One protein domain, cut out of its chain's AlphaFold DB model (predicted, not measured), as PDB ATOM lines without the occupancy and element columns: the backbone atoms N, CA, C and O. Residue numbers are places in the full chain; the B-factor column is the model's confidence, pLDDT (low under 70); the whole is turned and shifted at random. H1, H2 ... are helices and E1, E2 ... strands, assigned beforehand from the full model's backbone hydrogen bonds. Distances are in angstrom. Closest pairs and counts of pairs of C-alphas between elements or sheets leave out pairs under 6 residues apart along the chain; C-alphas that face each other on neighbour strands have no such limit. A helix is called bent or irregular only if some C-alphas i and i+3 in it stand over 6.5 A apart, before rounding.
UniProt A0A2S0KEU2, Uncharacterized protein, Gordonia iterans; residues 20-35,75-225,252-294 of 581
ATOM      1  N   TRP A  20     -31.519  30.343 -37.834       34.53
ATOM      2  CA  TRP A  20     -30.645  30.089 -38.980       34.53
ATOM      3  C   TRP A  20     -30.391  28.589 -39.162       34.53
ATOM      4  O   TRP A  20     -30.500  28.075 -40.271       34.53
ATOM      5  N   PHE A  21     -30.168  27.879 -38.055       35.44
ATOM      6  CA  PHE A  21     -29.929  26.442 -38.052       35.44
ATOM      7  C   PHE A  21     -31.113  25.640 -38.623       35.44
ATOM      8  O   PHE A  21     -30.928  24.834 -39.523       35.44
ATOM      9  N   VAL A  22     -32.346  25.923 -38.194       36.12
ATOM     10  CA  VAL A  22     -33.553  25.252 -38.720       36.12
ATOM     11  C   VAL A  22     -33.753  25.514 -40.215       36.12
ATOM     12  O   VAL A  22     -34.125  24.603 -40.951       36.12
ATOM     13  N   ARG A  23     -33.477  26.739 -40.683       35.84
ATOM     14  CA  ARG A  23     -33.548  27.084 -42.110       35.84
ATOM     15  C   ARG A  23     -32.496  26.325 -42.922       35.84
ATOM     16  O   ARG A  23     -32.829  25.803 -43.977       35.84
ATOM     17  N   ALA A  24     -31.270  26.203 -42.411       34.31
ATOM     18  CA  ALA A  24     -30.208  25.425 -43.046       34.31
ATOM     19  C   ALA A  24     -30.538  23.922 -43.093       34.31
ATOM     20  O   ALA A  24     -30.347  23.289 -44.126       34.31
ATOM     21  N   THR A  25     -31.113  23.361 -42.024       35.81
ATOM     22  CA  THR A  25     -31.558  21.960 -41.988       35.81
ATOM     23  C   THR A  25     -32.728  21.713 -42.934       35.81
ATOM     24  O   THR A  25     -32.729  20.712 -43.638       35.81
ATOM     25  N   ALA A  26     -33.705  22.620 -43.011       36.38
ATOM     26  CA  ALA A  26     -34.822  22.492 -43.946       36.38
ATOM     27  C   ALA A  26     -34.345  22.555 -45.407       36.38
ATOM     28  O   ALA A  26     -34.764  21.735 -46.217       36.38
ATOM     29  N   VAL A  27     -33.406  23.452 -45.727       36.38
ATOM     30  CA  VAL A  27     -32.757  23.512 -47.048       36.38
ATOM     31  C   VAL A  27     -31.929  22.251 -47.324       36.38
ATOM     32  O   VAL A  27     -31.979  21.736 -48.435       36.38
ATOM     33  N   GLY A  28     -31.222  21.704 -46.330       32.59
ATOM     34  CA  GLY A  28     -30.458  20.460 -46.463       32.59
ATOM     35  C   GLY A  28     -31.330  19.211 -46.635       32.59
ATOM     36  O   GLY A  28     -31.000  18.340 -47.431       32.59
ATOM     37  N   VAL A  29     -32.471  19.138 -45.946       37.91
ATOM     38  CA  VAL A  29     -33.443  18.037 -46.067       37.91
ATOM     39  C   VAL A  29     -34.193  18.119 -47.397       37.91
ATOM     40  O   VAL A  29     -34.312  17.107 -48.083       37.91
ATOM     41  N   LEU A  30     -34.625  19.314 -47.815       35.25
ATOM     42  CA  LEU A  30     -35.255  19.531 -49.123       35.25
ATOM     43  C   LEU A  30     -34.260  19.319 -50.276       35.25
ATOM     44  O   LEU A  30     -34.611  18.708 -51.282       35.25
ATOM     45  N   GLY A  31     -33.002  19.741 -50.113       31.38
ATOM     46  CA  GLY A  31     -31.919  19.483 -51.065       31.38
ATOM     47  C   GLY A  31     -31.546  18.000 -51.153       31.38
ATOM     48  O   GLY A  31     -31.369  17.478 -52.249       31.38
ATOM     49  N   GLY A  32     -31.503  17.292 -50.020       30.41
ATOM     50  CA  GLY A  32     -31.256  15.849 -49.968       30.41
ATOM     51  C   GLY A  32     -32.399  15.008 -50.550       30.41
ATOM     52  O   GLY A  32     -32.144  13.992 -51.194       30.41
ATOM     53  N   LEU A  33     -33.654  15.439 -50.381       34.09
ATOM     54  CA  LEU A  33     -34.824  14.809 -51.007       34.09
ATOM     55  C   LEU A  33     -34.872  15.064 -52.521       34.09
ATOM     56  O   LEU A  33     -35.155  14.140 -53.279       34.09
ATOM     57  N   ALA A  34     -34.524  16.273 -52.974       30.36
ATOM     58  CA  ALA A  34     -34.439  16.595 -54.400       30.36
ATOM     59  C   ALA A  34     -33.294  15.844 -55.108       30.36
ATOM     60  O   ALA A  34     -33.459  15.408 -56.245       30.36
ATOM     61  N   LEU A  35     -32.153  15.634 -54.438       28.09
ATOM     62  CA  LEU A  35     -31.008  14.916 -55.014       28.09
ATOM     63  C   LEU A  35     -31.197  13.393 -55.041       28.09
ATOM     64  O   LEU A  35     -30.770  12.758 -56.001       28.09
ATOM     65  N   GLN A  75     -52.812  15.514 -26.330       83.50
ATOM     66  CA  GLN A  75     -53.743  16.623 -26.543       83.50
ATOM     67  C   GLN A  75     -53.249  17.920 -25.895       83.50
ATOM     68  O   GLN A  75     -53.192  18.946 -26.568       83.50
ATOM     69  N   GLU A  76     -52.787  17.862 -24.642       85.62
ATOM     70  CA  GLU A  76     -52.228  19.031 -23.947       85.62
ATOM     71  C   GLU A  76     -51.055  19.643 -24.729       85.62
ATOM     72  O   GLU A  76     -50.932  20.866 -24.826       85.62
ATOM     73  N   ARG A  77     -50.233  18.802 -25.376       86.94
ATOM     74  CA  ARG A  77     -49.156  19.264 -26.257       86.94
ATOM     75  C   ARG A  77     -49.683  20.034 -27.458       86.94
ATOM     76  O   ARG A  77     -49.097  21.066 -27.793       86.94
ATOM     77  N   GLN A  78     -50.714  19.527 -28.134       88.56
ATOM     78  CA  GLN A  78     -51.286  20.210 -29.296       88.56
ATOM     79  C   GLN A  78     -51.918  21.541 -28.880       88.56
ATOM     80  O   GLN A  78     -51.650  22.555 -29.523       88.56
ATOM     81  N   ASP A  79     -52.650  21.561 -27.767       89.19
ATOM     82  CA  ASP A  79     -53.297  22.765 -27.236       89.19
ATOM     83  C   ASP A  79     -52.255  23.833 -26.868       89.19
ATOM     84  O   ASP A  79     -52.329  24.982 -27.310       89.19
ATOM     85  N   ARG A  80     -51.183  23.440 -26.164       91.31
ATOM     86  CA  ARG A  80     -50.072  24.347 -25.842       91.31
ATOM     87  C   ARG A  80     -49.406  24.916 -27.096       91.31
ATOM     88  O   ARG A  80     -48.959  26.067 -27.095       91.31
ATOM     89  N   ILE A  81     -49.252  24.106 -28.143       89.06
ATOM     90  CA  ILE A  81     -48.652  24.558 -29.401       89.06
ATOM     91  C   ILE A  81     -49.590  25.543 -30.098       89.06
ATOM     92  O   ILE A  81     -49.114  26.602 -30.509       89.06
ATOM     93  N   ALA A  82     -50.892  25.258 -30.148       89.75
ATOM     94  CA  ALA A  82     -51.903  26.145 -30.718       89.75
ATOM     95  C   ALA A  82     -51.892  27.539 -30.062       89.75
ATOM     96  O   ALA A  82     -51.950  28.550 -30.766       89.75
ATOM     97  N   ASP A  83     -51.676  27.601 -28.744       90.00
ATOM     98  CA  ASP A  83     -51.561  28.845 -27.969       90.00
ATOM     99  C   ASP A  83     -50.265  29.644 -28.222       90.00
ATOM    100  O   ASP A  83     -50.085  30.774 -27.737       90.00
ATOM    101  N   SER A  84     -49.316  29.096 -28.985       86.25
ATOM    102  CA  SER A  84     -48.049  29.768 -29.249       86.25
ATOM    103  C   SER A  84     -48.219  31.013 -30.126       86.25
ATOM    104  O   SER A  84     -48.705  31.006 -31.261       86.25
ATOM    105  N   LYS A  85     -47.678  32.129 -29.628       81.19
ATOM    106  CA  LYS A  85     -47.693  33.423 -30.330       81.19
ATOM    107  C   LYS A  85     -46.670  33.535 -31.460       81.19
ATOM    108  O   LYS A  85     -46.739  34.482 -32.236       81.19
ATOM    109  N   ARG A  86     -45.674  32.647 -31.523       78.50
ATOM    110  CA  ARG A  86     -44.565  32.739 -32.485       78.50
ATOM    111  C   ARG A  86     -44.389  31.419 -33.211       78.50
ATOM    112  O   ARG A  86     -44.164  30.417 -32.543       78.50
ATOM    113  N   SER A  87     -44.416  31.463 -34.541       85.31
ATOM    114  CA  SER A  87     -44.034  30.359 -35.423       85.31
ATOM    115  C   SER A  87     -42.542  30.404 -35.764       85.31
ATOM    116  O   SER A  87     -41.909  31.468 -35.748       85.31
ATOM    117  N   MET A  88     -41.961  29.240 -36.048       85.56
ATOM    118  CA  MET A  88     -40.584  29.107 -36.540       85.56
ATOM    119  C   MET A  88     -40.473  29.548 -38.003       85.56
ATOM    120  O   MET A  88     -39.487  30.183 -38.388       85.56
ATOM    121  N   LEU A  89     -41.498  29.232 -38.791       85.25
ATOM    122  CA  LEU A  89     -41.665  29.634 -40.178       85.25
ATOM    123  C   LEU A  89     -42.449  30.944 -40.283       85.25
ATOM    124  O   LEU A  89     -43.265  31.274 -39.417       85.25
ATOM    125  N   ALA A  90     -42.174  31.707 -41.338       84.00
ATOM    126  CA  ALA A  90     -42.951  32.903 -41.630       84.00
ATOM    127  C   ALA A  90     -44.378  32.483 -42.032       84.00
ATOM    128  O   ALA A  90     -44.514  31.503 -42.771       84.00
ATOM    129  N   PRO A  91     -45.430  33.177 -41.555       84.06
ATOM    130  CA  PRO A  91     -46.786  32.941 -42.035       84.06
ATOM    131  C   PRO A  91     -46.848  33.145 -43.548       84.06
ATOM    132  O   PRO A  91     -46.295  34.127 -44.046       84.06
ATOM    133  N   LEU A  92     -47.518  32.230 -44.243       86.00
ATOM    134  CA  LEU A  92     -47.708  32.320 -45.687       86.00
ATOM    135  C   LEU A  92     -48.550  33.545 -46.040       86.00
ATOM    136  O   LEU A  92     -49.518  33.862 -45.339       86.00
ATOM    137  N   ALA A  93     -48.209  34.216 -47.139       83.88
ATOM    138  CA  ALA A  93     -48.976  35.363 -47.622       83.88
ATOM    139  C   ALA A  93     -50.435  34.984 -47.934       83.88
ATOM    140  O   ALA A  93     -51.350  35.747 -47.628       83.88
ATOM    141  N   GLU A  94     -50.662  33.777 -48.457       85.81
ATOM    142  CA  GLU A  94     -51.997  33.232 -48.739       85.81
ATOM    143  C   GLU A  94     -52.871  33.058 -47.481       85.81
ATOM    144  O   GLU A  94     -54.103  33.060 -47.562       85.81
ATOM    145  N   ASN A  95     -52.250  32.944 -46.307       87.12
ATOM    146  CA  ASN A  95     -52.951  32.755 -45.041       87.12
ATOM    147  C   ASN A  95     -53.328  34.092 -44.372       87.12
ATOM    148  O   ASN A  95     -53.915  34.100 -43.289       87.12
ATOM    149  N   GLN A  96     -53.001  35.235 -44.985       84.69
ATOM    150  CA  GLN A  96     -53.371  36.544 -44.450       84.69
ATOM    151  C   GLN A  96     -54.893  36.725 -44.446       84.69
ATOM    152  O   GLN A  96     -55.552  36.590 -45.473       84.69
ATOM    153  N   GLY A  97     -55.451  37.051 -43.278       81.62
ATOM    154  CA  GLY A  97     -56.892  37.251 -43.101       81.62
ATOM    155  C   GLY A  97     -57.717  35.964 -42.994       81.62
ATOM    156  O   GLY A  97     -58.935  36.059 -42.893       81.62
ATOM    157  N   LYS A  98     -57.077  34.786 -42.990       90.00
ATOM    158  CA  LYS A  98     -57.725  33.496 -42.717       90.00
ATOM    159  C   LYS A  98     -57.542  33.104 -41.251       90.00
ATOM    160  O   LYS A  98     -56.532  33.455 -40.630       90.00
ATOM    161  N   ASP A  99     -58.489  32.335 -40.721       89.75
ATOM    162  CA  ASP A  99     -58.326  31.701 -39.416       89.75
ATOM    163  C   ASP A  99     -57.211  30.657 -39.511       89.75
ATOM    164  O   ASP A  99     -57.233  29.757 -40.350       89.75
ATOM    165  N   THR A 100     -56.175  30.834 -38.691       91.56
ATOM    166  CA  THR A 100     -55.011  29.949 -38.674       91.56
ATOM    167  C   THR A 100     -54.704  29.493 -37.267       91.56
ATOM    168  O   THR A 100     -54.703  30.282 -36.319       91.56
ATOM    169  N   THR A 101     -54.362  28.219 -37.146       92.81
ATOM    170  CA  THR A 101     -53.887  27.630 -35.901       92.81
ATOM    171  C   THR A 101     -52.389  27.401 -35.982       92.81
ATOM    172  O   THR A 101     -51.814  27.128 -37.041       92.81
ATOM    173  N   CYS A 102     -51.711  27.588 -34.853       92.81
ATOM    174  CA  CYS A 102     -50.317  27.213 -34.766       92.81
ATOM    175  C   CYS A 102     -50.210  25.688 -34.640       92.81
ATOM    176  O   CYS A 102     -50.843  25.091 -33.773       92.81
ATOM    177  N   VAL A 103     -49.362  25.074 -35.465       92.69
ATOM    178  CA  VAL A 103     -49.169  23.625 -35.472       92.69
ATOM    179  C   VAL A 103     -47.700  23.225 -35.390       92.69
ATOM    180  O   VAL A 103     -46.792  23.984 -35.746       92.69
ATOM    181  N   SER A 104     -47.467  22.004 -34.916       92.00
ATOM    182  CA  SER A 104     -46.159  21.353 -34.933       92.00
ATOM    183  C   SER A 104     -45.830  20.804 -36.326       92.00
ATOM    184  O   SER A 104     -46.637  20.859 -37.259       92.00
ATOM    185  N   GLY A 105     -44.646  20.215 -36.483       88.19
ATOM    186  CA  GLY A 105     -44.275  19.530 -37.720       88.19
ATOM    187  C   GLY A 105     -45.058  18.251 -37.998       88.19
ATOM    188  O   GLY A 105     -44.888  17.689 -39.072       88.19
ATOM    189  N   GLU A 106     -45.910  17.802 -37.074       91.31
ATOM    190  CA  GLU A 106     -46.899  16.753 -37.335       91.31
ATOM    191  C   GLU A 106     -47.951  17.205 -38.353       91.31
ATOM    192  O   GLU A 106     -48.383  16.396 -39.161       91.31
ATOM    193  N   PHE A 107     -48.314  18.491 -38.353       93.69
ATOM    194  CA  PHE A 107     -49.338  19.040 -39.249       93.69
ATOM    195  C   PHE A 107     -48.797  20.095 -40.219       93.69
ATOM    196  O   PHE A 107     -49.556  20.785 -40.890       93.69
ATOM    197  N   THR A 108     -47.475  20.260 -40.283       93.81
ATOM    198  CA  THR A 108     -46.839  21.143 -41.266       93.81
ATOM    199  C   THR A 108     -46.346  20.304 -42.433       93.81
ATOM    200  O   THR A 108     -45.476  19.457 -42.239       93.81
ATOM    201  N   THR A 109     -46.863  20.543 -43.634       95.06
ATOM    202  CA  THR A 109     -46.484  19.795 -44.840       95.06
ATOM    203  C   THR A 109     -45.208  20.339 -45.486       95.06
ATOM    204  O   THR A 109     -44.852  21.505 -45.297       95.06
ATOM    205  N   LEU A 110     -44.510  19.520 -46.279       92.31
ATOM    206  CA  LEU A 110     -43.333  19.960 -47.037       92.31
ATOM    207  C   LEU A 110     -43.654  21.107 -48.001       92.31
ATOM    208  O   LEU A 110     -42.812  21.989 -48.168       92.31
ATOM    209  N   SER A 111     -44.866  21.142 -48.565       92.12
ATOM    210  CA  SER A 111     -45.336  22.270 -49.375       92.12
ATOM    211  C   SER A 111     -45.276  23.586 -48.600       92.12
ATOM    212  O   SER A 111     -44.658  24.544 -49.060       92.12
ATOM    213  N   ILE A 112     -45.846  23.606 -47.390       92.44
ATOM    214  CA  ILE A 112     -45.893  24.793 -46.522       92.44
ATOM    215  C   ILE A 112     -44.481  25.218 -46.112       92.44
ATOM    216  O   ILE A 112     -44.164  26.409 -46.085       92.44
ATOM    217  N   VAL A 113     -43.604  24.253 -45.805       90.94
ATOM    218  CA  VAL A 113     -42.199  24.533 -45.471       90.94
ATOM    219  C   VAL A 113     -41.486  25.184 -46.653       90.94
ATOM    220  O   VAL A 113     -40.826  26.211 -46.477       90.94
ATOM    221  N   TYR A 114     -41.617  24.602 -47.845       89.69
ATOM    222  CA  TYR A 114     -40.971  25.093 -49.055       89.69
ATOM    223  C   TYR A 114     -41.459  26.499 -49.421       89.69
ATOM    224  O   TYR A 114     -40.637  27.404 -49.571       89.69
ATOM    225  N   GLU A 115     -42.774  26.718 -49.466       89.88
ATOM    226  CA  GLU A 115     -43.361  28.034 -49.732       89.88
ATOM    227  C   GLU A 115     -42.923  29.078 -48.712       89.88
ATOM    228  O   GLU A 115     -42.483  30.154 -49.104       89.88
ATOM    229  N   SER A 116     -42.946  28.755 -47.416       88.12
ATOM    230  CA  SER A 116     -42.525  29.699 -46.377       88.12
ATOM    231  C   SER A 116     -41.049  30.091 -46.515       88.12
ATOM    232  O   SER A 116     -40.677  31.249 -46.297       88.12
ATOM    233  N   ILE A 117     -40.184  29.148 -46.909       87.38
ATOM    234  CA  ILE A 117     -38.769  29.428 -47.183       87.38
ATOM    235  C   ILE A 117     -38.634  30.328 -48.411       87.38
ATOM    236  O   ILE A 117     -37.939  31.343 -48.332       87.38
ATOM    237  N   ILE A 118     -39.296  29.986 -49.519       86.81
ATOM    238  CA  ILE A 118     -39.240  30.777 -50.749       86.81
ATOM    239  C   ILE A 118     -39.770  32.186 -50.493       86.81
ATOM    240  O   ILE A 118     -39.049  33.143 -50.752       86.81
ATOM    241  N   GLU A 119     -40.956  32.347 -49.907       87.44
ATOM    242  CA  GLU A 119     -41.522  33.657 -49.569       87.44
ATOM    243  C   GLU A 119     -40.614  34.464 -48.634       87.44
ATOM    244  O   GLU A 119     -40.433  35.663 -48.840       87.44
ATOM    245  N   SER A 120     -39.972  33.821 -47.650       85.19
ATOM    246  CA  SER A 120     -39.012  34.503 -46.774       85.19
ATOM    247  C   SER A 120     -37.732  34.930 -47.502       85.19
ATOM    248  O   SER A 120     -37.075  35.862 -47.033       85.19
ATOM    249  N   LEU A 121     -37.338  34.244 -48.576       85.69
ATOM    250  CA  LEU A 121     -36.142  34.554 -49.364       85.69
ATOM    251  C   LEU A 121     -36.436  35.524 -50.510       85.69
ATOM    252  O   LEU A 121     -35.558  36.301 -50.875       85.69
ATOM    253  N   MET A 122     -37.658  35.538 -51.042       83.50
ATOM    254  CA  MET A 122     -38.072  36.359 -52.185       83.50
ATOM    255  C   MET A 122     -37.655  37.840 -52.075       83.50
ATOM    256  O   MET A 122     -37.093  38.348 -53.046       83.50
ATOM    257  N   PRO A 123     -37.826  38.536 -50.929       84.75
ATOM    258  CA  PRO A 123     -37.389  39.928 -50.778       84.75
ATOM    259  C   PRO A 123     -35.869  40.125 -50.836       84.75
ATOM    260  O   PRO A 123     -35.406  41.219 -51.138       84.75
ATOM    261  N   SER A 124     -35.091  39.083 -50.526       85.62
ATOM    262  CA  SER A 124     -33.622  39.117 -50.555       85.62
ATOM    263  C   SER A 124     -33.029  38.785 -51.928       85.62
ATOM    264  O   SER A 124     -31.839  39.000 -52.149       85.62
ATOM    265  N   LEU A 125     -33.844  38.277 -52.859       81.88
ATOM    266  CA  LEU A 125     -33.402  37.949 -54.210       81.88
ATOM    267  C   LEU A 125     -33.361  39.209 -55.096       81.88
ATOM    268  O   LEU A 125     -34.294  40.020 -55.047       81.88
ATOM    269  N   PRO A 126     -32.342  39.359 -55.968       87.12
ATOM    270  CA  PRO A 126     -32.310  40.409 -56.979       87.12
ATOM    271  C   PRO A 126     -33.602  40.455 -57.817       87.12
ATOM    272  O   PRO A 126     -34.094  39.396 -58.222       87.12
ATOM    273  N   PRO A 127     -34.133  41.646 -58.160       83.81
ATOM    274  CA  PRO A 127     -35.400  41.782 -58.891       83.81
ATOM    275  C   PRO A 127     -35.454  40.982 -60.199       83.81
ATOM    276  O   PRO A 127     -36.500  40.462 -60.573       83.81
ATOM    277  N   GLN A 128     -34.299  40.831 -60.856       82.69
ATOM    278  CA  GLN A 128     -34.143  40.111 -62.120       82.69
ATOM    279  C   GLN A 128     -34.467  38.611 -62.011       82.69
ATOM    280  O   GLN A 128     -34.932  38.022 -62.981       82.69
ATOM    281  N   ILE A 129     -34.270  37.993 -60.839       85.56
ATOM    282  CA  ILE A 129     -34.519  36.556 -60.636       85.56
ATOM    283  C   ILE A 129     -35.818  36.266 -59.882       85.56
ATOM    284  O   ILE A 129     -36.233  35.114 -59.814       85.56
ATOM    285  N   GLN A 130     -36.506  37.283 -59.350       82.12
ATOM    286  CA  GLN A 130     -37.751  37.089 -58.596       82.12
ATOM    287  C   GLN A 130     -38.863  36.458 -59.449       82.12
ATOM    288  O   GLN A 130     -39.592  35.590 -58.970       82.12
ATOM    289  N   ALA A 131     -38.983  36.849 -60.722       81.75
ATOM    290  CA  ALA A 131     -39.956  36.250 -61.637       81.75
ATOM    291  C   ALA A 131     -39.646  34.765 -61.907       81.75
ATOM    292  O   ALA A 131     -40.542  33.923 -61.825       81.75
ATOM    293  N   ALA A 132     -38.372  34.435 -62.143       81.19
ATOM    294  CA  ALA A 132     -37.916  33.059 -62.330       81.19
ATOM    295  C   ALA A 132     -38.098  32.215 -61.057       81.19
ATOM    296  O   ALA A 132     -38.562  31.082 -61.133       81.19
ATOM    297  N   ALA A 133     -37.817  32.777 -59.878       77.94
ATOM    298  CA  ALA A 133     -38.021  32.112 -58.594       77.94
ATOM    299  C   ALA A 133     -39.502  31.782 -58.340       77.94
ATOM    300  O   ALA A 133     -39.804  30.674 -57.905       77.94
ATOM    301  N   ARG A 134     -40.437  32.684 -58.678       83.12
ATOM    302  CA  ARG A 134     -41.887  32.407 -58.592       83.12
ATOM    303  C   ARG A 134     -42.334  31.316 -59.566       83.12
ATOM    304  O   ARG A 134     -43.124  30.456 -59.186       83.12
ATOM    305  N   ALA A 135     -41.834  31.339 -60.803       80.38
ATOM    306  CA  ALA A 135     -42.143  30.309 -61.793       80.38
ATOM    307  C   ALA A 135     -41.611  28.932 -61.358       80.38
ATOM    308  O   ALA A 135     -42.352  27.949 -61.381       80.38
ATOM    309  N   ASN A 136     -40.368  28.882 -60.869       84.19
ATOM    310  CA  ASN A 136     -39.762  27.669 -60.328       84.19
ATOM    311  C   ASN A 136     -40.497  27.169 -59.083       84.19
ATOM    312  O   ASN A 136     -40.722  25.971 -58.976       84.19
ATOM    313  N   ASN A 137     -40.935  28.060 -58.186       84.12
ATOM    314  CA  ASN A 137     -41.741  27.681 -57.024       84.12
ATOM    315  C   ASN A 137     -42.999  26.914 -57.455       84.12
ATOM    316  O   ASN A 137     -43.252  25.813 -56.978       84.12
ATOM    317  N   LYS A 138     -43.744  27.443 -58.437       87.19
ATOM    318  CA  LYS A 138     -44.937  26.773 -58.973       87.19
ATOM    319  C   LYS A 138     -44.608  25.415 -59.603       87.19
ATOM    320  O   LYS A 138     -45.343  24.457 -59.384       87.19
ATOM    321  N   ALA A 139     -43.512  25.324 -60.357       84.19
ATOM    322  CA  ALA A 139     -43.071  24.066 -60.957       84.19
ATOM    323  C   ALA A 139     -42.694  23.020 -59.892       84.19
ATOM    324  O   ALA A 139     -43.092  21.863 -60.001       84.19
ATOM    325  N   VAL A 140     -41.988  23.429 -58.832       87.31
ATOM    326  CA  VAL A 140     -41.631  22.552 -57.707       87.31
ATOM    327  C   VAL A 140     -42.875  22.112 -56.941       87.31
ATOM    328  O   VAL A 140     -42.988  20.935 -56.617       87.31
ATOM    329  N   GLN A 141     -43.847  22.998 -56.726       90.31
ATOM    330  CA  GLN A 141     -45.118  22.629 -56.097       90.31
ATOM    331  C   GLN A 141     -45.908  21.608 -56.916       90.31
ATOM    332  O   GLN A 141     -46.393  20.610 -56.384       90.31
ATOM    333  N   GLN A 142     -45.980  21.804 -58.233       89.25
ATOM    334  CA  GLN A 142     -46.590  20.830 -59.138       89.25
ATOM    335  C   GLN A 142     -45.839  19.495 -59.125       89.25
ATOM    336  O   GLN A 142     -46.462  18.437 -59.103       89.25
ATOM    337  N   TRP A 143     -44.507  19.523 -59.090       92.00
ATOM    338  CA  TRP A 143     -43.700  18.314 -58.969       92.00
ATOM    339  C   TRP A 143     -43.965  17.586 -57.645       92.00
ATOM    340  O   TRP A 143     -44.240  16.389 -57.660       92.00
ATOM    341  N   MET A 144     -43.985  18.300 -56.515       90.31
ATOM    342  CA  MET A 144     -44.296  17.718 -55.205       90.31
ATOM    343  C   MET A 144     -45.726  17.161 -55.138       90.31
ATOM    344  O   MET A 144     -45.975  16.207 -54.404       90.31
ATOM    345  N   ALA A 145     -46.664  17.728 -55.901       90.38
ATOM    346  CA  ALA A 145     -48.019  17.199 -56.037       90.38
ATOM    347  C   ALA A 145     -48.077  15.899 -56.853       90.38
ATOM    348  O   ALA A 145     -48.889  15.026 -56.552       90.38
ATOM    349  N   ASN A 146     -47.222  15.764 -57.867       88.56
ATOM    350  CA  ASN A 146     -47.248  14.639 -58.802       88.56
ATOM    351  C   ASN A 146     -46.361  13.464 -58.368       88.56
ATOM    352  O   ASN A 146     -46.625  12.321 -58.746       88.56
ATOM    353  N   VAL A 147     -45.313  13.713 -57.581       92.19
ATOM    354  CA  VAL A 147     -44.440  12.655 -57.061       92.19
ATOM    355  C   VAL A 147     -45.040  12.054 -55.802       92.19
ATOM    356  O   VAL A 147     -45.382  12.760 -54.857       92.19
ATOM    357  N   HIS A 148     -45.130  10.729 -55.795       91.25
ATOM    358  CA  HIS A 148     -45.751   9.947 -54.741       91.25
ATOM    359  C   HIS A 148     -44.738   8.989 -54.119       91.25
ATOM    360  O   HIS A 148     -43.954   8.356 -54.825       91.25
ATOM    361  N   VAL A 149     -44.776   8.866 -52.795       91.12
ATOM    362  CA  VAL A 149     -43.903   7.979 -52.021       91.12
ATOM    363  C   VAL A 149     -44.768   6.990 -51.248       91.12
ATOM    364  O   VAL A 149     -45.824   7.355 -50.737       91.12
ATOM    365  N   SER A 150     -44.345   5.728 -51.168       90.19
ATOM    366  CA  SER A 150     -45.054   4.723 -50.368       90.19
ATOM    367  C   SER A 150     -45.053   5.119 -48.894       90.19
ATOM    368  O   SER A 150     -44.015   5.511 -48.353       90.19
ATOM    369  N   THR A 151     -46.189   4.950 -48.219       89.19
ATOM    370  CA  THR A 151     -46.273   5.144 -46.766       89.19
ATOM    371  C   THR A 151     -45.273   4.270 -46.010       89.19
ATOM    372  O   THR A 151     -44.753   4.719 -44.991       89.19
ATOM    373  N   LEU A 152     -44.937   3.071 -46.502       88.00
ATOM    374  CA  LEU A 152     -43.961   2.165 -45.875       88.00
ATOM    375  C   LEU A 152     -42.504   2.642 -45.975       88.00
ATOM    376  O   LEU A 152     -41.633   2.123 -45.276       88.00
ATOM    377  N   ALA A 153     -42.225   3.606 -46.857       86.12
ATOM    378  CA  ALA A 153     -40.912   4.229 -47.017       86.12
ATOM    379  C   ALA A 153     -40.751   5.496 -46.156       86.12
ATOM    380  O   ALA A 153     -39.679   6.108 -46.138       86.12
ATOM    381  N   VAL A 154     -41.820   5.891 -45.454       87.56
ATOM    382  CA  VAL A 154     -41.874   7.069 -44.592       87.56
ATOM    383  C   VAL A 154     -41.925   6.624 -43.134       87.56
ATOM    384  O   VAL A 154     -42.770   5.822 -42.734       87.56
ATOM    385  N   SER A 155     -41.016   7.163 -42.326       87.00
ATOM    386  CA  SER A 155     -40.960   6.925 -40.885       87.00
ATOM    387  C   SER A 155     -41.784   7.971 -40.135       87.00
ATOM    388  O   SER A 155     -41.677   9.163 -40.413       87.00
ATOM    389  N   ASP A 156     -42.577   7.528 -39.163       88.06
ATOM    390  CA  ASP A 156     -43.360   8.383 -38.276       88.06
ATOM    391  C   ASP A 156     -42.753   8.344 -36.875       88.06
ATOM    392  O   ASP A 156     -42.238   7.317 -36.428       88.06
ATOM    393  N   ASN A 157     -42.771   9.471 -36.167       85.06
ATOM    394  CA  ASN A 157     -42.341   9.518 -34.775       85.06
ATOM    395  C   ASN A 157     -43.479   8.964 -33.910       85.06
ATOM    396  O   ASN A 157     -44.572   9.501 -34.002       85.06
ATOM    397  N   PRO A 158     -43.301   7.966 -33.026       80.31
ATOM    398  CA  PRO A 158     -44.463   7.471 -32.284       80.31
ATOM    399  C   PRO A 158     -45.212   8.511 -31.430       80.31
ATOM    400  O   PRO A 158     -46.376   8.299 -31.111       80.31
ATOM    401  N   ARG A 159     -44.632   9.693 -31.160       82.75
ATOM    402  CA  ARG A 159     -45.378  10.822 -30.571       82.75
ATOM    403  C   ARG A 159     -46.431  11.417 -31.511       82.75
ATOM    404  O   ARG A 159     -47.430  11.938 -31.027       82.75
ATOM    405  N   THR A 160     -46.234  11.336 -32.828       84.50
ATOM    406  CA  THR A 160     -47.241  11.673 -33.855       84.50
ATOM    407  C   THR A 160     -48.254  10.552 -34.067       84.50
ATOM    408  O   THR A 160     -49.248  10.741 -34.768       84.50
ATOM    409  N   LEU A 161     -48.013   9.381 -33.475       85.12
ATOM    410  CA  LEU A 161     -48.954   8.266 -33.463       85.12
ATOM    411  C   LEU A 161     -49.836   8.274 -32.212       85.12
ATOM    412  O   LEU A 161     -50.809   7.546 -32.199       85.12
ATOM    413  N   GLY A 162     -49.564   9.121 -31.213       81.75
ATOM    414  CA  GLY A 162     -50.372   9.239 -29.990       81.75
ATOM    415  C   GLY A 162     -49.615   8.930 -28.698       81.75
ATOM    416  O   GLY A 162     -50.125   9.242 -27.629       81.75
ATOM    417  N   ALA A 163     -48.380   8.418 -28.780       82.75
ATOM    418  CA  ALA A 163     -47.566   8.158 -27.594       82.75
ATOM    419  C   ALA A 163     -47.145   9.455 -26.875       82.75
ATOM    420  O   ALA A 163     -46.709  10.439 -27.496       82.75
ATOM    421  N   ASP A 164     -47.204   9.420 -25.551       78.94
ATOM    422  CA  ASP A 164     -46.794  10.499 -24.663       78.94
ATOM    423  C   ASP A 164     -45.275  10.499 -24.426       78.94
ATOM    424  O   ASP A 164     -44.535   9.623 -24.884       78.94
ATOM    425  N   MET A 165     -44.764  11.536 -23.752       68.31
ATOM    426  CA  MET A 165     -43.323  11.654 -23.462       68.31
ATOM    427  C   MET A 165     -42.807  10.569 -22.522       68.31
ATOM    428  O   MET A 165     -41.670  10.133 -22.687       68.31
ATOM    429  N   ASP A 166     -43.634  10.157 -21.564       71.06
ATOM    430  CA  ASP A 166     -43.261   9.144 -20.578       71.06
ATOM    431  C   ASP A 166     -43.485   7.723 -21.096       71.06
ATOM    432  O   ASP A 166     -42.968   6.778 -20.497       71.06
ATOM    433  N   ASP A 167     -44.233   7.555 -22.193       76.31
ATOM    434  CA  ASP A 167     -44.473   6.241 -22.778       76.31
ATOM    435  C   ASP A 167     -43.163   5.568 -23.208       76.31
ATOM    436  O   ASP A 167     -42.150   6.235 -23.426       76.31
ATOM    437  N   PRO A 168     -43.148   4.237 -23.360       67.00
ATOM    438  CA  PRO A 168     -41.958   3.494 -23.754       67.00
ATOM    439  C   PRO A 168     -41.393   3.960 -25.113       67.00
ATOM    440  O   PRO A 168     -41.804   3.515 -26.187       67.00
ATOM    441  N   GLN A 169     -40.409   4.865 -25.084       64.25
ATOM    442  CA  GLN A 169     -39.761   5.425 -26.273       64.25
ATOM    443  C   GLN A 169     -38.352   4.867 -26.452       64.25
ATOM    444  O   GLN A 169     -37.354   5.502 -26.121       64.25
ATOM    445  N   TYR A 170     -38.256   3.687 -27.054       63.25
ATOM    446  CA  TYR A 170     -36.970   3.084 -27.379       63.25
ATOM    447  C   TYR A 170     -36.782   3.029 -28.894       63.25
ATOM    448  O   TYR A 170     -37.430   2.237 -29.580       63.25
ATOM    449  N   ARG A 171     -35.958   3.933 -29.445       65.69
ATOM    450  CA  ARG A 171     -35.925   4.163 -30.896       65.69
ATOM    451  C   ARG A 171     -34.512   4.214 -31.450       65.69
ATOM    452  O   ARG A 171     -33.743   5.136 -31.200       65.69
ATOM    453  N   THR A 172     -34.227   3.227 -32.284       74.62
ATOM    454  CA  THR A 172     -33.274   3.359 -33.382       74.62
ATOM    455  C   THR A 172     -34.064   3.707 -34.637       74.62
ATOM    456  O   THR A 172     -35.253   3.392 -34.720       74.62
ATOM    457  N   ALA A 173     -33.415   4.298 -35.640       80.31
ATOM    458  CA  ALA A 173     -34.075   4.566 -36.917       80.31
ATOM    459  C   ALA A 173     -34.714   3.289 -37.507       80.31
ATOM    460  O   ALA A 173     -35.835   3.320 -38.007       80.31
ATOM    461  N   LEU A 174     -34.031   2.145 -37.356       83.75
ATOM    462  CA  LEU A 174     -34.510   0.832 -37.790       83.75
ATOM    463  C   LEU A 174     -35.727   0.333 -37.004       83.75
ATOM    464  O   LEU A 174     -36.685  -0.145 -37.602       83.75
ATOM    465  N   SER A 175     -35.719   0.433 -35.674       86.88
ATOM    466  CA  SER A 175     -36.867  -0.038 -34.889       86.88
ATOM    467  C   SER A 175     -38.101   0.822 -35.132       86.88
ATOM    468  O   SER A 175     -39.206   0.298 -35.196       86.88
ATOM    469  N   GLN A 176     -37.912   2.122 -35.343       87.31
ATOM    470  CA  GLN A 176     -38.997   3.050 -35.629       87.31
ATOM    471  C   GLN A 176     -39.697   2.740 -36.955       87.31
ATOM    472  O   GLN A 176     -40.922   2.649 -36.972       87.31
ATOM    473  N   ILE A 177     -38.945   2.513 -38.039       88.50
ATOM    474  CA  ILE A 177     -39.557   2.157 -39.325       88.50
ATOM    475  C   ILE A 177     -40.249   0.789 -39.269       88.50
ATOM    476  O   ILE A 177     -41.318   0.627 -39.847       88.50
ATOM    477  N   VAL A 178     -39.701  -0.180 -38.523       89.94
ATOM    478  CA  VAL A 178     -40.335  -1.498 -38.347       89.94
ATOM    479  C   VAL A 178     -41.663  -1.375 -37.606       89.94
ATOM    480  O   VAL A 178     -42.667  -1.886 -38.095       89.94
ATOM    481  N   VAL A 179     -41.694  -0.679 -36.465       90.25
ATOM    482  CA  VAL A 179     -42.936  -0.445 -35.707       90.25
ATOM    483  C   VAL A 179     -43.951   0.279 -36.580       90.25
ATOM    484  O   VAL A 179     -45.083  -0.178 -36.705       90.25
ATOM    485  N   ASN A 180     -43.538   1.358 -37.245       90.75
ATOM    486  CA  ASN A 180     -44.421   2.132 -38.106       90.75
ATOM    487  C   ASN A 180     -45.021   1.288 -39.240       90.75
ATOM    488  O   ASN A 180     -46.221   1.337 -39.493       90.75
ATOM    489  N   ASN A 181     -44.202   0.462 -39.893       91.62
ATOM    490  CA  ASN A 181     -44.663  -0.400 -40.974       91.62
ATOM    491  C   ASN A 181     -45.603  -1.495 -40.468       91.62
ATOM    492  O   ASN A 181     -46.596  -1.775 -41.131       91.62
ATOM    493  N   LEU A 182     -45.354  -2.072 -39.289       91.56
ATOM    494  CA  LEU A 182     -46.284  -3.022 -38.673       91.56
ATOM    495  C   LEU A 182     -47.645  -2.370 -38.387       91.56
ATOM    496  O   LEU A 182     -48.670  -2.969 -38.697       91.56
ATOM    497  N   LEU A 183     -47.669  -1.136 -37.878       91.94
ATOM    498  CA  LEU A 183     -48.917  -0.399 -37.639       91.94
ATOM    499  C   LEU A 183     -49.640  -0.047 -38.950       91.94
ATOM    500  O   LEU A 183     -50.849  -0.241 -39.059       91.94
ATOM    501  N   LYS A 184     -48.911   0.381 -39.989       91.81
ATOM    502  CA  LYS A 184     -49.480   0.647 -41.323       91.81
ATOM    503  C   LYS A 184     -50.065  -0.610 -41.964       91.81
ATOM    504  O   LYS A 184     -51.145  -0.545 -42.538       91.81
ATOM    505  N   ILE A 185     -49.386  -1.748 -41.839       92.00
ATOM    506  CA  ILE A 185     -49.863  -3.048 -42.329       92.00
ATOM    507  C   ILE A 185     -51.121  -3.490 -41.571       92.00
ATOM    508  O   ILE A 185     -52.072  -3.962 -42.193       92.00
ATOM    509  N   ARG A 186     -51.151  -3.321 -40.240       91.44
ATOM    510  CA  ARG A 186     -52.336  -3.597 -39.410       91.44
ATOM    511  C   ARG A 186     -53.536  -2.774 -39.878       91.44
ATOM    512  O   ARG A 186     -54.625  -3.316 -40.033       91.44
ATOM    513  N   ASP A 187     -53.320  -1.486 -40.134       90.12
ATOM    514  CA  ASP A 187     -54.368  -0.538 -40.524       90.12
ATOM    515  C   ASP A 187     -54.762  -0.636 -42.013       90.12
ATOM    516  O   ASP A 187     -55.605   0.134 -42.468       90.12
ATOM    517  N   GLY A 188     -54.173  -1.554 -42.789       89.12
ATOM    518  CA  GLY A 188     -54.459  -1.699 -44.222       89.12
ATOM    519  C   GLY A 188     -53.864  -0.591 -45.102       89.12
ATOM    520  O   GLY A 188     -54.237  -0.453 -46.266       89.12
ATOM    521  N   LYS A 189     -52.931   0.197 -44.560       91.00
ATOM    522  CA  LYS A 189     -52.331   1.388 -45.183       91.00
ATOM    523  C   LYS A 189     -51.042   1.109 -45.948       91.00
ATOM    524  O   LYS A 189     -50.393   2.037 -46.425       91.00
ATOM    525  N   GLN A 190     -50.633  -0.154 -46.072       88.62
ATOM    526  CA  GLN A 190     -49.387  -0.548 -46.740       88.62
ATOM    527  C   GLN A 190     -49.312  -0.120 -48.214       88.62
ATOM    528  O   GLN A 190     -48.226   0.115 -48.736       88.62
ATOM    529  N   ASN A 191     -50.470  -0.015 -48.864       89.88
ATOM    530  CA  ASN A 191     -50.610   0.288 -50.286       89.88
ATOM    531  C   ASN A 191     -50.848   1.782 -50.550       89.88
ATOM    532  O   ASN A 191     -50.926   2.211 -51.700       89.88
ATOM    533  N   GLU A 192     -50.970   2.593 -49.500       92.81
ATOM    534  CA  GLU A 192     -51.178   4.028 -49.642       92.81
ATOM    535  C   GLU A 192     -49.919   4.712 -50.194       92.81
ATOM    536  O   GLU A 192     -48.776   4.380 -49.854       92.81
ATOM    537  N   ALA A 193     -50.141   5.711 -51.043       91.69
ATOM    538  CA  ALA A 193     -49.102   6.596 -51.536       91.69
ATOM    539  C   ALA A 193     -49.335   7.995 -50.972       91.69
ATOM    540  O   ALA A 193     -50.448   8.498 -51.045       91.69
ATOM    541  N   ILE A 194     -48.308   8.652 -50.440       91.38
ATOM    542  CA  ILE A 194     -48.393  10.047 -49.995       91.38
ATOM    543  C   ILE A 194     -47.722  10.916 -51.064       91.38
ATOM    544  O   ILE A 194     -46.562  10.656 -51.405       91.38
ATOM    545  N   PRO A 195     -48.404  11.934 -51.619       93.56
ATOM    546  CA  PRO A 195     -47.745  12.886 -52.498       93.56
ATOM    547  C   PRO A 195     -46.723  13.694 -51.690       93.56
ATOM    548  O   PRO A 195     -46.989  14.073 -50.549       93.56
ATOM    549  N   VAL A 196     -45.560  13.990 -52.270       92.19
ATOM    550  CA  VAL A 196     -44.455  14.668 -51.563       92.19
ATOM    551  C   VAL A 196     -44.914  15.977 -50.919       92.19
ATOM    552  O   VAL A 196     -44.488  16.288 -49.808       92.19
ATOM    553  N   LYS A 197     -45.847  16.700 -51.553       94.19
ATOM    554  CA  LYS A 197     -46.417  17.941 -51.011       94.19
ATOM    555  C   LYS A 197     -47.091  17.767 -49.644       94.19
ATOM    556  O   LYS A 197     -47.064  18.712 -48.865       94.19
ATOM    557  N   ASN A 198     -47.649  16.584 -49.359       95.50
ATOM    558  CA  ASN A 198     -48.415  16.272 -48.149       95.50
ATOM    559  C   ASN A 198     -47.555  15.621 -47.059       95.50
ATOM    560  O   ASN A 198     -48.014  15.504 -45.924       95.50
ATOM    561  N   ILE A 199     -46.319  15.204 -47.359       93.56
ATOM    562  CA  ILE A 199     -45.412  14.646 -46.347       93.56
ATOM    563  C   ILE A 199     -45.226  15.677 -45.233       93.56
ATOM    564  O   ILE A 199     -44.949  16.850 -45.493       93.56
ATOM    565  N   THR A 200     -45.384  15.248 -43.984       94.62
ATOM    566  CA  THR A 200     -45.248  16.147 -42.835       94.62
ATOM    567  C   THR A 200     -43.775  16.435 -42.548       94.62
ATOM    568  O   THR A 200     -42.889  15.630 -42.847       94.62
ATOM    569  N   LEU A 201     -43.469  17.579 -41.938       92.00
ATOM    570  CA  LEU A 201     -42.096  17.922 -41.577       92.00
ATOM    571  C   LEU A 201     -41.515  16.902 -40.588       92.00
ATOM    572  O   LEU A 201     -40.341  16.551 -40.695       92.00
ATOM    573  N   SER A 202     -42.331  16.389 -39.662       91.00
ATOM    574  CA  SER A 202     -41.918  15.294 -38.780       91.00
ATOM    575  C   SER A 202     -41.547  14.057 -39.595       91.00
ATOM    576  O   SER A 202     -40.449  13.535 -39.433       91.00
ATOM    577  N   GLN A 203     -42.414  13.614 -40.508       92.19
ATOM    578  CA  GLN A 203     -42.143  12.466 -41.376       92.19
ATOM    579  C   GLN A 203     -40.859  12.638 -42.188       92.19
ATOM    580  O   GLN A 203     -40.061  11.706 -42.299       92.19
ATOM    581  N   ALA A 204     -40.623  13.837 -42.720       90.62
ATOM    582  CA  ALA A 204     -39.419  14.145 -43.476       90.62
ATOM    583  C   ALA A 204     -38.151  14.058 -42.612       90.62
ATOM    584  O   ALA A 204     -37.172  13.453 -43.041       90.62
ATOM    585  N   VAL A 205     -38.163  14.605 -41.388       89.38
ATOM    586  CA  VAL A 205     -37.021  14.535 -40.454       89.38
ATOM    587  C   VAL A 205     -36.715  13.089 -40.056       89.38
ATOM    588  O   VAL A 205     -35.559  12.668 -40.100       89.38
ATOM    589  N   GLU A 206     -37.744  12.322 -39.700       89.50
ATOM    590  CA  GLU A 206     -37.602  10.924 -39.281       89.50
ATOM    591  C   GLU A 206     -37.121  10.029 -40.433       89.50
ATOM    592  O   GLU A 206     -36.228   9.196 -40.259       89.50
ATOM    593  N   SER A 207     -37.657  10.240 -41.636       89.81
ATOM    594  CA  SER A 207     -37.246   9.504 -42.835       89.81
ATOM    595  C   SER A 207     -35.832   9.888 -43.273       89.81
ATOM    596  O   SER A 207     -35.032   9.014 -43.593       89.81
ATOM    597  N   ALA A 208     -35.469  11.174 -43.232       88.56
ATOM    598  CA  ALA A 208     -34.114  11.622 -43.556       88.56
ATOM    599  C   ALA A 208     -33.070  11.015 -42.606       88.56
ATOM    600  O   ALA A 208     -32.012  10.573 -43.058       88.56
ATOM    601  N   TRP A 209     -33.376  10.934 -41.307       87.94
ATOM    602  CA  TRP A 209     -32.510  10.262 -40.339       87.94
ATOM    603  C   TRP A 209     -32.364   8.765 -40.636       87.94
ATOM    604  O   TRP A 209     -31.249   8.244 -40.600       87.94
ATOM    605  N   LEU A 210     -33.459   8.086 -40.994       87.88
ATOM    606  CA  LEU A 210     -33.425   6.690 -41.429       87.88
ATOM    607  C   LEU A 210     -32.512   6.489 -42.642       87.88
ATOM    608  O   LEU A 210     -31.635   5.626 -42.595       87.88
ATOM    609  N   TYR A 211     -32.675   7.286 -43.697       86.94
ATOM    610  CA  TYR A 211     -31.860   7.153 -44.908       86.94
ATOM    611  C   TYR A 211     -30.394   7.516 -44.667       86.94
ATOM    612  O   TYR A 211     -29.513   6.824 -45.174       86.94
ATOM    613  N   LEU A 212     -30.101   8.529 -43.845       84.69
ATOM    614  CA  LEU A 212     -28.729   8.834 -43.435       84.69
ATOM    615  C   LEU A 212     -28.118   7.665 -42.652       84.69
ATOM    616  O   LEU A 212     -26.970   7.282 -42.884       84.69
ATOM    617  N   PHE A 213     -28.888   7.069 -41.740       84.62
ATOM    618  CA  PHE A 213     -28.421   5.947 -40.942       84.62
ATOM    619  C   PHE A 213     -28.143   4.709 -41.800       84.62
ATOM    620  O   PHE A 213     -27.052   4.149 -41.721       84.62
ATOM    621  N   VAL A 214     -29.101   4.293 -42.628       83.62
ATOM    622  CA  VAL A 214     -29.007   3.068 -43.438       83.62
ATOM    623  C   VAL A 214     -28.083   3.247 -44.642       83.62
ATOM    624  O   VAL A 214     -27.329   2.335 -44.964       83.62
ATOM    625  N   GLY A 215     -28.112   4.409 -45.294       82.12
ATOM    626  CA  GLY A 215     -27.347   4.675 -46.513       82.12
ATOM    627  C   GLY A 215     -25.907   5.124 -46.269       82.12
ATOM    628  O   GLY A 215     -25.047   4.871 -47.107       82.12
ATOM    629  N   VAL A 216     -25.623   5.765 -45.129       83.75
ATOM    630  CA  VAL A 216     -24.293   6.335 -44.851       83.75
ATOM    631  C   VAL A 216     -23.702   5.773 -43.568       83.75
ATOM    632  O   VAL A 216     -22.649   5.140 -43.605       83.75
ATOM    633  N   LEU A 217     -24.356   5.971 -42.421       81.00
ATOM    634  CA  LEU A 217     -23.715   5.695 -41.132       81.00
ATOM    635  C   LEU A 217     -23.439   4.203 -40.917       81.00
ATOM    636  O   LEU A 217     -22.341   3.840 -40.498       81.00
ATOM    637  N   ALA A 218     -24.402   3.330 -41.213       81.19
ATOM    638  CA  ALA A 218     -24.232   1.892 -41.056       81.19
ATOM    639  C   ALA A 218     -23.174   1.317 -42.025       81.19
ATOM    640  O   ALA A 218     -22.252   0.657 -41.537       81.19
ATOM    641  N   PRO A 219     -23.202   1.618 -43.342       81.00
ATOM    642  CA  PRO A 219     -22.150   1.200 -44.266       81.00
ATOM    643  C   PRO A 219     -20.766   1.739 -43.903       81.00
ATOM    644  O   PRO A 219     -19.804   0.973 -43.913       81.00
ATOM    645  N   VAL A 220     -20.643   3.018 -43.526       80.81
ATOM    646  CA  VAL A 220     -19.349   3.597 -43.122       80.81
ATOM    647  C   VAL A 220     -18.833   2.929 -41.851       80.81
ATOM    648  O   VAL A 220     -17.666   2.546 -41.804       80.81
ATOM    649  N   ARG A 221     -19.685   2.707 -40.842       79.25
ATOM    650  CA  ARG A 221     -19.297   2.000 -39.611       79.25
ATOM    651  C   ARG A 221     -18.796   0.589 -39.905       79.25
ATOM    652  O   ARG A 221     -17.775   0.175 -39.357       79.25
ATOM    653  N   PHE A 222     -19.500  -0.140 -40.768       79.44
ATOM    654  CA  PHE A 222     -19.081  -1.466 -41.204       79.44
ATOM    655  C   PHE A 222     -17.757  -1.411 -41.980       79.44
ATOM    656  O   PHE A 222     -16.836  -2.162 -41.670       79.44
ATOM    657  N   GLY A 223     -17.613  -0.467 -42.913       78.00
ATOM    658  CA  GLY A 223     -16.382  -0.244 -43.670       78.00
ATOM    659  C   GLY A 223     -15.180   0.059 -42.772       78.00
ATOM    660  O   GLY A 223     -14.140  -0.575 -42.913       78.00
ATOM    661  N   LEU A 224     -15.333   0.945 -41.782       74.56
ATOM    662  CA  LEU A 224     -14.296   1.256 -40.787       74.56
ATOM    663  C   LEU A 224     -13.902   0.035 -39.942       74.56
ATOM    664  O   LEU A 224     -12.739  -0.109 -39.555       74.56
ATOM    665  N   ALA A 225     -14.850  -0.862 -39.658       71.62
ATOM    666  CA  ALA A 225     -14.562  -2.118 -38.976       71.62
ATOM    667  C   ALA A 225     -13.771  -3.100 -39.864       71.62
ATOM    668  O   ALA A 225     -12.971  -3.872 -39.330       71.62
ATOM    669  N   TYR A 252      -4.407   4.357 -36.228       66.62
ATOM    670  CA  TYR A 252      -5.202   5.247 -37.084       66.62
ATOM    671  C   TYR A 252      -6.641   4.734 -37.248       66.62
ATOM    672  O   TYR A 252      -7.574   5.530 -37.222       66.62
ATOM    673  N   ASN A 253      -6.856   3.415 -37.301       66.75
ATOM    674  CA  ASN A 253      -8.201   2.831 -37.323       66.75
ATOM    675  C   ASN A 253      -8.969   3.134 -36.034       66.75
ATOM    676  O   ASN A 253     -10.162   3.422 -36.099       66.75
ATOM    677  N   THR A 254      -8.311   3.069 -34.872       64.94
ATOM    678  CA  THR A 254      -8.917   3.440 -33.585       64.94
ATOM    679  C   THR A 254      -9.316   4.916 -33.603       64.94
ATOM    680  O   THR A 254     -10.452   5.233 -33.270       64.94
ATOM    681  N   LEU A 255      -8.443   5.812 -34.074       64.75
ATOM    682  CA  LEU A 255      -8.732   7.249 -34.173       64.75
ATOM    683  C   LEU A 255      -9.851   7.571 -35.170       64.75
ATOM    684  O   LEU A 255     -10.726   8.376 -34.861       64.75
ATOM    685  N   LEU A 256      -9.872   6.921 -36.335       68.44
ATOM    686  CA  LEU A 256     -10.947   7.063 -37.319       68.44
ATOM    687  C   LEU A 256     -12.279   6.555 -36.764       68.44
ATOM    688  O   LEU A 256     -13.300   7.222 -36.906       68.44
ATOM    689  N   THR A 257     -12.262   5.409 -36.078       67.56
ATOM    690  CA  THR A 257     -13.450   4.868 -35.405       67.56
ATOM    691  C   THR A 257     -13.933   5.832 -34.323       67.56
ATOM    692  O   THR A 257     -15.128   6.096 -34.248       67.56
ATOM    693  N   LEU A 258     -13.028   6.412 -33.528       63.81
ATOM    694  CA  LEU A 258     -13.353   7.406 -32.501       63.81
ATOM    695  C   LEU A 258     -13.972   8.670 -33.101       63.81
ATOM    696  O   LEU A 258     -15.036   9.096 -32.656       63.81
ATOM    697  N   GLY A 259     -13.342   9.239 -34.131       67.88
ATOM    698  CA  GLY A 259     -13.842  10.427 -34.820       67.88
ATOM    699  C   GLY A 259     -15.219  10.190 -35.436       67.88
ATOM    700  O   GLY A 259     -16.136  10.981 -35.221       67.88
ATOM    701  N   PHE A 260     -15.398   9.060 -36.125       73.94
ATOM    702  CA  PHE A 260     -16.683   8.678 -36.704       73.94
ATOM    703  C   PHE A 260     -17.760   8.457 -35.637       73.94
ATOM    704  O   PHE A 260     -18.874   8.952 -35.769       73.94
ATOM    705  N   THR A 261     -17.431   7.757 -34.552       65.94
ATOM    706  CA  THR A 261     -18.382   7.472 -33.467       65.94
ATOM    707  C   THR A 261     -18.782   8.761 -32.734       65.94
ATOM    708  O   THR A 261     -19.959   8.963 -32.438       65.94
ATOM    709  N   GLY A 262     -17.838   9.682 -32.512       65.00
ATOM    710  CA  GLY A 262     -18.120  11.020 -31.983       65.00
ATOM    711  C   GLY A 262     -19.010  11.851 -32.913       65.00
ATOM    712  O   GLY A 262     -19.973  12.463 -32.454       65.00
ATOM    713  N   ALA A 263     -18.747  11.820 -34.223       69.31
ATOM    714  CA  ALA A 263     -19.594  12.474 -35.220       69.31
ATOM    715  C   ALA A 263     -21.009  11.871 -35.255       69.31
ATOM    716  O   ALA A 263     -21.989  12.612 -35.283       69.31
ATOM    717  N   GLN A 264     -21.132  10.541 -35.181       72.81
ATOM    718  CA  GLN A 264     -22.417   9.847 -35.119       72.81
ATOM    719  C   GLN A 264     -23.234  10.281 -33.894       72.81
ATOM    720  O   GLN A 264     -24.427  10.552 -34.034       72.81
ATOM    721  N   LEU A 265     -22.614  10.394 -32.713       68.25
ATOM    722  CA  LEU A 265     -23.294  10.930 -31.528       68.25
ATOM    723  C   LEU A 265     -23.736  12.378 -31.726       68.25
ATOM    724  O   LEU A 265     -24.873  12.717 -31.402       68.25
ATOM    725  N   GLY A 266     -22.855  13.231 -32.258       68.56
ATOM    726  CA  GLY A 266     -23.189  14.624 -32.553       68.56
ATOM    727  C   GLY A 266     -24.411  14.728 -33.467       68.56
ATOM    728  O   GLY A 266     -25.350  15.461 -33.163       68.56
ATOM    729  N   LEU A 267     -24.443  13.921 -34.530       75.06
ATOM    730  CA  LEU A 267     -25.575  13.815 -35.451       75.06
ATOM    731  C   LEU A 267     -26.841  13.271 -34.772       75.06
ATOM    732  O   LEU A 267     -27.929  13.773 -35.037       75.06
ATOM    733  N   GLN A 268     -26.723  12.292 -33.873       77.56
ATOM    734  CA  GLN A 268     -27.865  11.754 -33.132       77.56
ATOM    735  C   GLN A 268     -28.471  12.793 -32.178       77.56
ATOM    736  O   GLN A 268     -29.691  12.953 -32.154       77.56
ATOM    737  N   TYR A 269     -27.646  13.534 -31.432       72.69
ATOM    738  CA  TYR A 269     -28.117  14.639 -30.591       72.69
ATOM    739  C   TYR A 269     -28.759  15.747 -31.420       72.69
ATOM    740  O   TYR A 269     -29.779  16.311 -31.023       72.69
ATOM    741  N   LEU A 270     -28.184  16.037 -32.587       74.19
ATOM    742  CA  LEU A 270     -28.733  17.000 -33.526       74.19
ATOM    743  C   LEU A 270     -30.122  16.576 -34.010       74.19
ATOM    744  O   LEU A 270     -31.065  17.361 -33.926       74.19
ATOM    745  N   TYR A 271     -30.258  15.322 -34.447       82.75
ATOM    746  CA  TYR A 271     -31.529  14.725 -34.844       82.75
ATOM    747  C   TYR A 271     -32.556  14.783 -33.706       82.75
ATOM    748  O   TYR A 271     -33.651  15.303 -33.910       82.75
ATOM    749  N   GLN A 272     -32.203  14.340 -32.494       78.88
ATOM    750  CA  GLN A 272     -33.103  14.386 -31.337       78.88
ATOM    751  C   GLN A 272     -33.524  15.822 -31.005       78.88
ATOM    752  O   GLN A 272     -34.683  16.065 -30.669       78.88
ATOM    753  N   GLY A 273     -32.606  16.785 -31.114       73.25
ATOM    754  CA  GLY A 273     -32.893  18.202 -30.921       73.25
ATOM    755  C   GLY A 273     -33.866  18.751 -31.966       73.25
ATOM    756  O   GLY A 273     -34.820  19.438 -31.602       73.25
ATOM    757  N   ILE A 274     -33.663  18.422 -33.246       79.56
ATOM    758  CA  ILE A 274     -34.540  18.842 -34.348       79.56
ATOM    759  C   ILE A 274     -35.916  18.184 -34.223       79.56
ATOM    760  O   ILE A 274     -36.913  18.899 -34.227       79.56
ATOM    761  N   SER A 275     -35.979  16.859 -34.062       82.75
ATOM    762  CA  SER A 275     -37.234  16.107 -33.920       82.75
ATOM    763  C   SER A 275     -38.056  16.642 -32.741       82.75
ATOM    764  O   SER A 275     -39.219  17.011 -32.902       82.75
ATOM    765  N   ASN A 276     -37.430  16.849 -31.575       81.06
ATOM    766  CA  ASN A 276     -38.116  17.437 -30.424       81.06
ATOM    767  C   ASN A 276     -38.543  18.892 -30.643       81.06
ATOM    768  O   ASN A 276     -39.613  19.274 -30.172       81.06
ATOM    769  N   ALA A 277     -37.741  19.719 -31.317       78.88
ATOM    770  CA  ALA A 277     -38.121  21.100 -31.607       78.88
ATOM    771  C   ALA A 277     -39.331  21.151 -32.548       78.88
ATOM    772  O   ALA A 277     -40.303  21.842 -32.263       78.88
ATOM    773  N   VAL A 278     -39.290  20.365 -33.623       86.19
ATOM    774  CA  VAL A 278     -40.347  20.282 -34.633       86.19
ATOM    775  C   VAL A 278     -41.650  19.733 -34.042       86.19
ATOM    776  O   VAL A 278     -42.721  20.189 -34.426       86.19
ATOM    777  N   LEU A 279     -41.587  18.807 -33.081       85.12
ATOM    778  CA  LEU A 279     -42.775  18.216 -32.449       85.12
ATOM    779  C   LEU A 279     -43.353  19.029 -31.285       85.12
ATOM    780  O   LEU A 279     -44.546  18.925 -31.013       85.12
ATOM    781  N   ASN A 280     -42.531  19.804 -30.572       84.00
ATOM    782  CA  ASN A 280     -42.956  20.510 -29.356       84.00
ATOM    783  C   ASN A 280     -43.158  22.021 -29.546       84.00
ATOM    784  O   ASN A 280     -43.557  22.698 -28.599       84.00
ATOM    785  N   GLN A 281     -42.838  22.572 -30.717       85.25
ATOM    786  CA  GLN A 281     -42.938  24.006 -30.983       85.25
ATOM    787  C   GLN A 281     -43.891  24.308 -32.133       85.25
ATOM    788  O   GLN A 281     -44.190  23.469 -32.976       85.25
ATOM    789  N   CYS A 282     -44.315  25.567 -32.166       90.75
ATOM    790  CA  CYS A 282     -45.034  26.152 -33.282       90.75
ATOM    791  C   CYS A 282     -44.142  26.227 -34.520       90.75
ATOM    792  O   CYS A 282     -43.323  27.143 -34.641       90.75
ATOM    793  N   VAL A 283     -44.290  25.287 -35.445       90.12
ATOM    794  CA  VAL A 283     -43.522  25.283 -36.689       90.12
ATOM    795  C   VAL A 283     -44.116  26.300 -37.652       90.12
ATOM    796  O   VAL A 283     -43.418  27.232 -38.055       90.12
ATOM    797  N   ALA A 284     -45.405  26.172 -37.956       91.62
ATOM    798  CA  ALA A 284     -46.121  27.013 -38.906       91.62
ATOM    799  C   ALA A 284     -47.506  27.405 -38.377       91.62
ATOM    800  O   ALA A 284     -48.019  26.812 -37.429       91.62
ATOM    801  N   ARG A 285     -48.095  28.426 -39.004       91.56
ATOM    802  CA  ARG A 285     -49.511  28.767 -38.851       91.56
ATOM    803  C   ARG A 285     -50.244  28.353 -40.112       91.56
ATOM    804  O   ARG A 285     -49.905  28.847 -41.189       91.56
ATOM    805  N   VAL A 286     -51.203  27.454 -39.959       92.88
ATOM    806  CA  VAL A 286     -51.893  26.792 -41.068       92.88
ATOM    807  C   VAL A 286     -53.400  26.946 -40.910       92.88
ATOM    808  O   VAL A 286     -53.880  27.137 -39.790       92.88
ATOM    809  N   THR A 287     -54.128  26.911 -42.021       93.69
ATOM    810  CA  THR A 287     -55.593  26.791 -41.994       93.69
ATOM    811  C   THR A 287     -56.000  25.351 -41.681       93.69
ATOM    812  O   THR A 287     -55.161  24.447 -41.725       93.69
ATOM    813  N   ASP A 288     -57.276  25.122 -41.378       92.62
ATOM    814  CA  ASP A 288     -57.772  23.768 -41.117       92.62
ATOM    815  C   ASP A 288     -57.654  22.871 -42.362       92.62
ATOM    816  O   ASP A 288     -57.225  21.728 -42.243       92.62
ATOM    817  N   GLU A 289     -57.861  23.402 -43.573       91.19
ATOM    818  CA  GLU A 289     -57.671  22.619 -44.806       91.19
ATOM    819  C   GLU A 289     -56.204  22.207 -45.005       91.19
ATOM    820  O   GLU A 289     -55.900  21.070 -45.361       91.19
ATOM    821  N   GLN A 290     -55.269  23.121 -44.729       91.94
ATOM    822  CA  GLN A 290     -53.830  22.841 -44.796       91.94
ATOM    823  C   GLN A 290     -53.387  21.825 -43.737       91.94
ATOM    824  O   GLN A 290     -52.449  21.056 -43.962       91.94
ATOM    825  N   LYS A 291     -54.042  21.844 -42.574       91.62
ATOM    826  CA  LYS A 291     -53.824  20.884 -41.494       91.62
ATOM    827  C   LYS A 291     -54.323  19.490 -41.888       91.62
ATOM    828  O   LYS A 291     -53.627  18.516 -41.611       91.62
ATOM    829  N   ASP A 292     -55.467  19.406 -42.564       92.25
ATOM    830  CA  ASP A 292     -56.073  18.151 -43.030       92.25
ATOM    831  C   ASP A 292     -55.282  17.484 -44.168       92.25
ATOM    832  O   ASP A 292     -55.277  16.257 -44.294       92.25
ATOM    833  N   ASP A 293     -54.555  18.267 -44.968       92.50
ATOM    834  CA  ASP A 293     -53.653  17.747 -46.002       92.50
ATOM    835  C   ASP A 293     -52.402  17.051 -45.422       92.50
ATOM    836  O   ASP A 293     -51.711  16.304 -46.126       92.50
ATOM    837  N   ALA A 294     -52.084  17.262 -44.141       92.25
ATOM    838  CA  ALA A 294     -50.863  16.753 -43.534       92.25
ATOM    839  C   ALA A 294     -50.851  15.225 -43.391       92.25
ATOM    840  O   ALA A 294     -51.627  14.624 -42.652       92.25
TER     841      ALA A 294
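This is residues 20 to 35, 75 to 225 and 252 to 294 of the 581 residues of an uncharacterized protein of Gordonia iterans (UniProt A0A2S0KEU2). Two pairs of antiparallel helices make the sides of a wide V: H6 with H7 is the longer side, the hairpin of H3 and H4 the other. H1 lies between the sides, while H5, H2, H8, two small two-stranded sheets and long loops gather about the closed end of the V. The 210 printed residues hold eight named helices and four named strands, in the order H1 H2 E1 H3 H4 E2 H5 E3 H6 H7 E4 H8; the class is mostly helix, and both sheets, E1 - E4 and E2 - E3, are antiparallel. The whole is compact, with a radius of gyration of the C-alphas of 18.4 A and spans of 56 by 42 by 35 A.

E1, residues 101 to 103, is antiparallel to E4, residues 284 to 286, with N 101 and O 286 2.9 A apart, within hydrogen-bond range. The closest C-alphas of E1 and H2, residues 75 to 82, are those of Cys 102 and Ala 82, 4.5 A. H8, residues 288 to 292, touches no helix. E2, residues 148 to 150, is antiparallel to E3, residues 193 to 195, with N 194 and O 149 2.8 A apart, within range. H6, residues 201 to 225, was assigned as one helix by its hydrogen bonds but is bent, C-alphas 215 and 218 being 6.9 A apart; its arms H6a, residues 201 to 215, and H6b, residues 218 to 225, stand at a shallow tilt of 31 degrees. H7, residues 252 to 280, touches H6a at a shallow tilt of 14 degrees, opposite ways, closest at C-alphas 278 and 202, 6.7 A. H7 also touches H6b, closest at C-alphas 257 and 224, 6.5 A. H5, residues 173 to 186, touches H6a at a steep tilt of 59 degrees, closest at C-alphas 173 and 210, 5.0 A. H3, residues 110 to 124, and H4, residues 127 to 146, form a helical hairpin at 3 degrees, closest at C-alphas 122 and 130, 6.5 A. H1, residues 20 to 35, only just touches H6a, with 3 pairs of C-alphas within 8 A, the closest 29 and 208, 6.9 A. Every O i to N i+4 pair is within range in H1, H2, H5, H6a, H6b, H7 and H8, but 9 of 11 in H3 and 14 of 16 in H4.

H1 begins at C-alpha 20 (-30.645, 30.089, -38.980) and measures 22.1 A. H7 measures 41.4 A from C-alpha 252 (-5.202, 5.247, -37.084), and H4 29.6 A.

The C-alphas farthest apart, of Gly 97 and Tyr 252, are 61.1 A apart. Residues 36 to 74 and 226 to 251 are not printed, with C-alpha gaps of 36.5 A and 12.1 A. The links H2 to E1 and E2 to H5 are long. Mean pLDDT of the printed part is 80.8, but 34 in H1.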